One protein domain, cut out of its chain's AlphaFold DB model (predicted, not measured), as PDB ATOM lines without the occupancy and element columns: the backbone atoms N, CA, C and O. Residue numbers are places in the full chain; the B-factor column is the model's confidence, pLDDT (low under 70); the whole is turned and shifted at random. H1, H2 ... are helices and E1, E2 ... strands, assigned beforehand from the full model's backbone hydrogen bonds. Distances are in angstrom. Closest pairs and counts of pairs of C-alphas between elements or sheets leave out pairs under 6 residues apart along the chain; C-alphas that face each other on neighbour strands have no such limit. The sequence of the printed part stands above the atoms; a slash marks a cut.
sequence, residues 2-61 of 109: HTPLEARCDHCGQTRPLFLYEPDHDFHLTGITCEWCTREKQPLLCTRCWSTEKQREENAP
ATOM      1  N   HIS A   2      -2.600 -11.574  32.002       54.09
ATOM      2  CA  HIS A   2      -3.948 -11.149  31.632       54.09
ATOM      3  C   HIS A   2      -4.797 -12.405  31.426       54.09
ATOM      4  O   HIS A   2      -4.430 -13.262  30.624       54.09
ATOM      5  N   THR A   3      -5.886 -12.542  32.183       61.00
ATOM      6  CA  THR A   3      -6.908 -13.563  31.924       61.00
ATOM      7  C   THR A   3      -7.444 -13.334  30.509       61.00
ATOM      8  O   THR A   3      -7.868 -12.210  30.227       61.00
ATOM      9  N   PRO A   4      -7.402 -14.329  29.605       62.00
ATOM     10  CA  PRO A   4      -7.958 -14.166  28.272       62.00
ATOM     11  C   PRO A   4      -9.437 -13.796  28.373       62.00
ATOM     12  O   PRO A   4     -10.174 -14.413  29.142       62.00
ATOM     13  N   LEU A   5      -9.871 -12.801  27.601       66.94
ATOM     14  CA  LEU A   5     -11.293 -12.531  27.435       66.94
ATOM     15  C   LEU A   5     -11.920 -13.757  26.761       66.94
ATOM     16  O   LEU A   5     -11.640 -14.065  25.599       66.94
ATOM     17  N   GLU A   6     -12.730 -14.493  27.517       68.56
ATOM     18  CA  GLU A   6     -13.568 -15.543  26.962       68.56
ATOM     19  C   GLU A   6     -14.749 -14.888  26.257       68.56
ATOM     20  O   GLU A   6     -15.518 -14.136  26.855       68.56
ATOM     21  N   ALA A   7     -14.888 -15.169  24.969       76.25
ATOM     22  CA  ALA A   7     -15.974 -14.643  24.171       76.25
ATOM     23  C   ALA A   7     -16.569 -15.748  23.303       76.25
ATOM     24  O   ALA A   7     -15.949 -16.777  23.004       76.25
ATOM     25  N   ARG A   8     -17.843 -15.562  22.967       85.31
ATOM     26  CA  ARG A   8     -18.604 -16.518  22.175       85.31
ATOM     27  C   ARG A   8     -18.286 -16.292  20.703       85.31
ATOM     28  O   ARG A   8     -18.442 -15.182  20.217       85.31
ATOM     29  N   CYS A   9     -17.857 -17.344  20.010       86.06
ATOM     30  CA  CYS A   9     -17.653 -17.288  18.565       86.06
ATOM     31  C   CYS A   9     -18.987 -17.026  17.851       86.06
ATOM     32  O   CYS A   9     -19.927 -17.801  18.041       86.06
ATOM     33  N   ASP A  10     -19.043 -16.008  16.993       86.69
ATOM     34  CA  ASP A  10     -20.254 -15.645  16.244       86.69
ATOM     35  C   ASP A  10     -20.685 -16.745  15.257       86.69
ATOM     36  O   ASP A  10     -21.872 -16.894  14.975       86.69
ATOM     37  N   HIS A  11     -19.743 -17.569  14.778       88.06
ATOM     38  CA  HIS A  11     -20.035 -18.653  13.838       88.06
ATOM     39  C   HIS A  11     -20.443 -19.965  14.528       88.06
ATOM     40  O   HIS A  11     -21.519 -20.501  14.278       88.06
ATOM     41  N   CYS A  12     -19.587 -20.522  15.396       90.12
ATOM     42  CA  CYS A  12     -19.821 -21.847  15.990       90.12
ATOM     43  C   CYS A  12     -20.461 -21.812  17.386       90.12
ATOM     44  O   CYS A  12     -20.751 -22.864  17.955       90.12
ATOM     45  N   GLY A  13     -20.647 -20.625  17.971       89.62
ATOM     46  CA  GLY A  13     -21.344 -20.431  19.242       89.62
ATOM     47  C   GLY A  13     -20.611 -20.925  20.492       89.62
ATOM     48  O   GLY A  13     -21.175 -20.822  21.580       89.62
ATOM     49  N   GLN A  14     -19.389 -21.452  20.362       87.31
ATOM     50  CA  GLN A  14     -18.587 -21.932  21.488       87.31
ATOM     51  C   GLN A  14     -17.906 -20.771  22.218       87.31
ATOM     52  O   GLN A  14     -17.353 -19.875  21.575       87.31
ATOM     53  N   THR A  15     -17.895 -20.824  23.551       85.94
ATOM     54  CA  THR A  15     -17.104 -19.923  24.400       85.94
ATOM     55  C   THR A  15     -15.650 -20.377  24.393       85.94
ATOM     56  O   THR A  15     -15.356 -21.515  24.763       85.94
ATOM     57  N   ARG A  16     -14.743 -19.521  23.918       73.12
ATOM     58  CA  ARG A  16     -13.300 -19.794  23.867       73.12
ATOM     59  C   ARG A  16     -12.515 -18.495  24.087       73.12
ATOM     60  O   ARG A  16     -13.071 -17.419  23.865       73.12
ATOM     61  N   PRO A  17     -11.227 -18.573  24.464       68.25
ATOM     62  CA  PRO A  17     -10.330 -17.428  24.373       68.25
ATOM     63  C   PRO A  17     -10.323 -16.921  22.929       68.25
ATOM     64  O   PRO A  17      -9.927 -17.660  22.020       68.25
ATOM     65  N   LEU A  18     -10.812 -15.702  22.699       64.25
ATOM     66  CA  LEU A  18     -10.668 -15.063  21.397       64.25
ATOM     67  C   LEU A  18      -9.301 -14.395  21.349       64.25
ATOM     68  O   LEU A  18      -8.979 -13.542  22.175       64.25
ATOM     69  N   PHE A  19      -8.508 -14.767  20.354       60.03
ATOM     70  CA  PHE A  19      -7.445 -13.891  19.898       60.03
ATOM     71  C   PHE A  19      -8.136 -12.833  19.044       60.03
ATOM     72  O   PHE A  19      -8.600 -13.140  17.948       60.03
ATOM     73  N   LEU A  20      -8.285 -11.624  19.589       54.03
ATOM     74  CA  LEU A  20      -8.680 -10.452  18.814       54.03
ATOM     75  C   LEU A  20      -7.535 -10.177  17.839       54.03
ATOM     76  O   LEU A  20      -6.585  -9.473  18.165       54.03
ATOM     77  N   TYR A  21      -7.567 -10.834  16.685       53.69
ATOM     78  CA  TYR A  21      -6.734 -10.430  15.571       53.69
ATOM     79  C   TYR A  21      -7.425  -9.203  14.997       53.69
ATOM     80  O   TYR A  21      -8.427  -9.339  14.303       53.69
ATOM     81  N   GLU A  22      -6.974  -8.015  15.395       51.03
ATOM     82  CA  GLU A  22      -7.284  -6.794  14.663       51.03
ATOM     83  C   GLU A  22      -6.534  -6.932  13.336       51.03
ATOM     84  O   GLU A  22      -5.299  -6.935  13.342       51.03
ATOM     85  N   PRO A  23      -7.229  -7.208  12.219       54.25
ATOM     86  CA  PRO A  23      -6.550  -7.433  10.966       54.25
ATOM     87  C   PRO A  23      -6.183  -6.057  10.421       54.25
ATOM     88  O   PRO A  23      -6.918  -5.481   9.625       54.25
ATOM     89  N   ASP A  24      -5.062  -5.510  10.877       55.50
ATOM     90  CA  ASP A  24      -4.439  -4.391  10.188       55.50
ATOM     91  C   ASP A  24      -3.829  -4.939   8.897       55.50
ATOM     92  O   ASP A  24      -2.710  -5.445   8.861       55.50
ATOM     93  N   HIS A  25      -4.653  -5.012   7.855       60.44
ATOM     94  CA  HIS A  25      -4.287  -5.625   6.582       60.44
ATOM     95  C   HIS A  25      -3.778  -4.591   5.563       60.44
ATOM     96  O   HIS A  25      -3.765  -4.899   4.377       60.44
ATOM     97  N   ASP A  26      -3.413  -3.369   5.989       55.97
ATOM     98  CA  ASP A  26      -2.790  -2.271   5.206       55.97
ATOM     99  C   ASP A  26      -3.492  -1.853   3.887       55.97
ATOM    100  O   ASP A  26      -3.073  -0.933   3.182       55.97
ATOM    101  N   PHE A  27      -4.621  -2.478   3.544       58.75
ATOM    102  CA  PHE A  27      -5.356  -2.246   2.298       58.75
ATOM    103  C   PHE A  27      -6.027  -0.871   2.223       58.75
ATOM    104  O   PHE A  27      -6.370  -0.417   1.132       58.75
ATOM    105  N   HIS A  28      -6.149  -0.165   3.350       56.91
ATOM    106  CA  HIS A  28      -6.676   1.198   3.393       56.91
ATOM    107  C   HIS A  28      -5.826   2.191   2.570       56.91
ATOM    108  O   HIS A  28      -6.335   3.233   2.164       56.91
ATOM    109  N   LEU A  29      -4.568   1.854   2.254       55.81
ATOM    110  CA  LEU A  29      -3.672   2.681   1.438       55.81
ATOM    111  C   LEU A  29      -3.923   2.582  -0.074       55.81
ATOM    112  O   LEU A  29      -3.468   3.446  -0.823       55.81
ATOM    113  N   THR A  30      -4.629   1.549  -0.545       60.69
ATOM    114  CA  THR A  30      -4.829   1.309  -1.988       60.69
ATOM    115  C   THR A  30      -6.183   1.795  -2.503       60.69
ATOM    116  O   THR A  30      -6.410   1.810  -3.711       60.69
ATOM    117  N   GLY A  31      -7.097   2.184  -1.606       59.97
ATOM    118  CA  GLY A  31      -8.489   2.503  -1.946       59.97
ATOM    119  C   GLY A  31      -9.340   1.280  -2.316       59.97
ATOM    120  O   GLY A  31     -10.530   1.426  -2.590       59.97
ATOM    121  N   ILE A  32      -8.762   0.074  -2.297       67.31
ATOM    122  CA  ILE A  32      -9.459  -1.191  -2.531       67.31
ATOM    123  C   ILE A  32      -9.903  -1.731  -1.172       67.31
ATOM    124  O   ILE A  32      -9.086  -2.020  -0.300       67.31
ATOM    125  N   THR A  33     -11.215  -1.850  -0.973       63.47
ATOM    126  CA  THR A  33     -11.771  -2.368   0.283       63.47
ATOM    127  C   THR A  33     -11.858  -3.890   0.197       63.47
ATOM    128  O   THR A  33     -12.517  -4.411  -0.698       63.47
ATOM    129  N   CYS A  34     -11.191  -4.611   1.102       72.06
ATOM    130  CA  CYS A  34     -11.313  -6.069   1.181       72.06
ATOM    131  C   CYS A  34     -12.703  -6.478   1.698       72.06
ATOM    132  O   CYS A  34     -13.388  -5.694   2.362       72.06
ATOM    133  N   GLU A  35     -13.108  -7.727   1.456       76.00
ATOM    134  CA  GLU A  35     -14.418  -8.237   1.889       76.00
ATOM    135  C   GLU A  35     -14.631  -8.217   3.407       76.00
ATOM    136  O   GLU A  35     -15.764  -8.288   3.874       76.00
ATOM    137  N   TRP A  36     -13.558  -8.140   4.193       78.75
ATOM    138  CA  TRP A  36     -13.649  -7.974   5.636       78.75
ATOM    139  C   TRP A  36     -14.038  -6.536   5.955       78.75
ATOM    140  O   TRP A  36     -15.032  -6.323   6.641       78.75
ATOM    141  N   CYS A  37     -13.352  -5.544   5.385       75.38
ATOM    142  CA  CYS A  37     -13.659  -4.128   5.594       75.38
ATOM    143  C   CYS A  37     -15.016  -3.671   5.059       75.38
ATOM    144  O   CYS A  37     -15.524  -2.659   5.536       75.38
ATOM    145  N   THR A  38     -15.618  -4.378   4.102       77.12
ATOM    146  CA  THR A  38     -16.971  -4.051   3.620       77.12
ATOM    147  C   THR A  38     -18.084  -4.526   4.557       77.12
ATOM    148  O   THR A  38     -19.242  -4.149   4.365       77.12
ATOM    149  N   ARG A  39     -17.780  -5.341   5.576       81.75
ATOM    150  CA  ARG A  39     -18.782  -5.834   6.532       81.75
ATOM    151  C   ARG A  39     -19.217  -4.705   7.464       81.75
ATOM    152  O   ARG A  39     -18.384  -4.009   8.036       81.75
ATOM    153  N   GLU A  40     -20.525  -4.606   7.702       81.19
ATOM    154  CA  GLU A  40     -21.109  -3.662   8.672       81.19
ATOM    155  C   GLU A  40     -20.513  -3.841  10.080       81.19
ATOM    156  O   GLU A  40     -20.343  -2.880  10.829       81.19
ATOM    157  N   LYS A  41     -20.156  -5.082  10.432       81.75
ATOM    158  CA  LYS A  41     -19.507  -5.433  11.692       81.75
ATOM    159  C   LYS A  41     -18.528  -6.587  11.486       81.75
ATOM    160  O   LYS A  41     -18.873  -7.588  10.859       81.75
ATOM    161  N   GLN A  42     -17.338  -6.476  12.077       78.69
ATOM    162  CA  GLN A  42     -16.376  -7.580  12.109       78.69
ATOM    163  C   GLN A  42     -16.875  -8.701  13.032       78.69
ATOM    164  O   GLN A  42     -17.188  -8.422  14.196       78.69
ATOM    165  N   PRO A  43     -16.963  -9.956  12.551       81.81
ATOM    166  CA  PRO A  43     -17.388 -11.065  13.387       81.81
ATOM    167  C   PRO A  43     -16.287 -11.456  14.374       81.81
ATOM    168  O   PRO A  43     -15.102 -11.523  14.044       81.81
ATOM    169  N   LEU A  44     -16.695 -11.788  15.593       81.56
ATOM    170  CA  LEU A  44     -15.823 -12.342  16.617       81.56
ATOM    171  C   LEU A  44     -15.680 -13.850  16.395       81.56
ATOM    172  O   LEU A  44     -16.479 -14.655  16.878       81.56
ATOM    173  N   LEU A  45     -14.666 -14.250  15.628       81.94
ATOM    174  CA  LEU A  45     -14.446 -15.642  15.235       81.94
ATOM    175  C   LEU A  45     -13.363 -16.316  16.078       81.94
ATOM    176  O   LEU A  45     -12.299 -15.757  16.327       81.94
ATOM    177  N   CYS A  46     -13.590 -17.575  16.466       82.81
ATOM    178  CA  CYS A  46     -12.510 -18.394  17.010       82.81
ATOM    179  C   CYS A  46     -11.500 -18.746  15.906       82.81
ATOM    180  O   CYS A  46     -11.866 -18.819  14.733       82.81
ATOM    181  N   THR A  47     -10.255 -19.058  16.283       82.88
ATOM    182  CA  THR A  47      -9.154 -19.328  15.339       82.88
ATOM    183  C   THR A  47      -9.539 -20.307  14.227       82.88
ATOM    184  O   THR A  47      -9.239 -20.063  13.070       82.88
ATOM    185  N   ARG A  48     -10.271 -21.385  14.542       85.44
ATOM    186  CA  ARG A  48     -10.700 -22.376  13.537       85.44
ATOM    187  C   ARG A  48     -11.690 -21.808  12.517       85.44
ATOM    188  O   ARG A  48     -11.568 -22.092  11.328       85.44
ATOM    189  N   CYS A  49     -12.680 -21.046  12.980       86.12
ATOM    190  CA  CYS A  49     -13.674 -20.423  12.106       86.12
ATOM    191  C   CYS A  49     -13.029 -19.325  11.258       86.12
ATOM    192  O   CYS A  49     -13.248 -19.300  10.053       86.12
ATOM    193  N   TRP A  50     -12.160 -18.512  11.862       85.62
ATOM    194  CA  TRP A  50     -11.386 -17.502  11.146       85.62
ATOM    195  C   TRP A  50     -10.501 -18.124  10.057       85.62
ATOM    196  O   TRP A  50     -10.600 -17.726   8.904       85.62
ATOM    197  N   SER A  51      -9.714 -19.163  10.374       85.69
ATOM    198  CA  SER A  51      -8.871 -19.846   9.380       85.69
ATOM    199  C   SER A  51      -9.685 -20.443   8.233       85.69
ATOM    200  O   SER A  51      -9.224 -20.462   7.099       85.69
ATOM    201  N   THR A  52     -10.901 -20.914   8.517       89.50
ATOM    202  CA  THR A  52     -11.797 -21.456   7.489       89.50
ATOM    203  C   THR A  52     -12.310 -20.356   6.562       89.50
ATOM    204  O   THR A  52     -12.319 -20.551   5.350       89.50
ATOM    205  N   GLU A  53     -12.738 -19.209   7.100       87.31
ATOM    206  CA  GLU A  53     -13.142 -18.060   6.278       87.31
ATOM    207  C   GLU A  53     -11.967 -17.529   5.463       87.31
ATOM    208  O   GLU A  53     -12.108 -17.356   4.255       87.31
ATOM    209  N   LYS A  54     -10.787 -17.387   6.076       84.31
ATOM    210  CA  LYS A  54      -9.609 -16.906   5.359       84.31
ATOM    211  C   LYS A  54      -9.208 -17.836   4.216       84.31
ATOM    212  O   LYS A  54      -8.946 -17.380   3.111       84.31
ATOM    213  N   GLN A  55      -9.244 -19.147   4.445       88.25
ATOM    214  CA  GLN A  55      -8.979 -20.125   3.395       88.25
ATOM    215  C   GLN A  55     -10.037 -20.078   2.281       88.25
ATOM    216  O   GLN A  55      -9.715 -20.342   1.126       88.25
ATOM    217  N   ARG A  56     -11.302 -19.763   2.585       87.44
ATOM    218  CA  ARG A  56     -12.333 -19.580   1.549       87.44
ATOM    219  C   ARG A  56     -12.072 -18.339   0.709       87.44
ATOM    220  O   ARG A  56     -12.202 -18.433  -0.503       87.44
ATOM    221  N   GLU A  57     -11.691 -17.234   1.341       83.00
ATOM    222  CA  GLU A  57     -11.305 -15.993   0.663       83.00
ATOM    223  C   GLU A  57     -10.100 -16.230  -0.261       83.00
ATOM    224  O   GLU A  57     -10.151 -15.906  -1.441       83.00
ATOM    225  N   GLU A  58      -9.042 -16.880   0.233       83.19
ATOM    226  CA  GLU A  58      -7.836 -17.179  -0.558       83.19
ATOM    227  C   GLU A  58      -8.099 -18.123  -1.739       83.19
ATOM    228  O   GLU A  58      -7.410 -18.052  -2.753       83.19
ATOM    229  N   ASN A  59      -9.094 -19.006  -1.617       86.75
ATOM    230  CA  ASN A  59      -9.503 -19.923  -2.684       86.75
ATOM    231  C   ASN A  59     -10.693 -19.400  -3.501       86.75
ATOM    232  O   ASN A  59     -11.235 -20.148  -4.322       86.75
ATOM    233  N   ALA A  60     -11.138 -18.163  -3.268       85.19
ATOM    234  CA  ALA A  60     -12.251 -17.595  -4.006       85.19
ATOM    235  C   ALA A  60     -11.869 -17.492  -5.493       85.19
ATOM    236  O   ALA A  60     -10.794 -16.982  -5.826       85.19
ATOM    237  N   PRO A  61     -12.709 -17.999  -6.412       85.25
ATOM    238  CA  PRO A  61     -12.424 -17.874  -7.830       85.25
ATOM    239  C   PRO A  61     -12.450 -16.397  -8.223       85.25
ATOM    240  O   PRO A  61     -13.398 -15.683  -7.899       85.25
TER     241      PRO A  61
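Overview. This is residues 2 to 61 of the 109 residues of an uncharacterized protein of Streptomyces sp. SID5770 (UniProt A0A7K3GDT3). With little regular structure, this is a loose loop built on a small two-stranded hairpin, E1 and E2, at one end; from it residues 18 to 46 run far out and fold back to the single helix H1. The printed part has 60 residues, with E1, E2 and H1 in chain order and an antiparallel sheet, E1 - E2. The class is mixed, helices and strands, with 18 residues in named elements. It is loose, with a radius of gyration of the C-alphas of 13.0 A and spans of 37 by 27 by 18 A.

Arrangement. E1, residues 6 to 8, and E2, residues 15 to 17, form an antiparallel hairpin at 136 degrees. N 7 and O 16 are within hydrogen-bond range at 3.1 A. H1, residues 47 to 58, is apart from E1; its O i to N i+4 pairs are all within hydrogen-bond range.

Along the chain. E1 begins at C-alpha 6 (-13.568, -15.543, 26.962). H1 measures 16.1 A and ends at C-alpha 58 (-7.836, -17.179, -0.558).

Size, cuts and confidence. The C-alphas farthest apart, His 2 and Pro 61, are 40.9 A apart. The printed part has no cut. The link E2 to H1 is long. Residues 2 to 6 and 17 to 33 have pLDDT under 70.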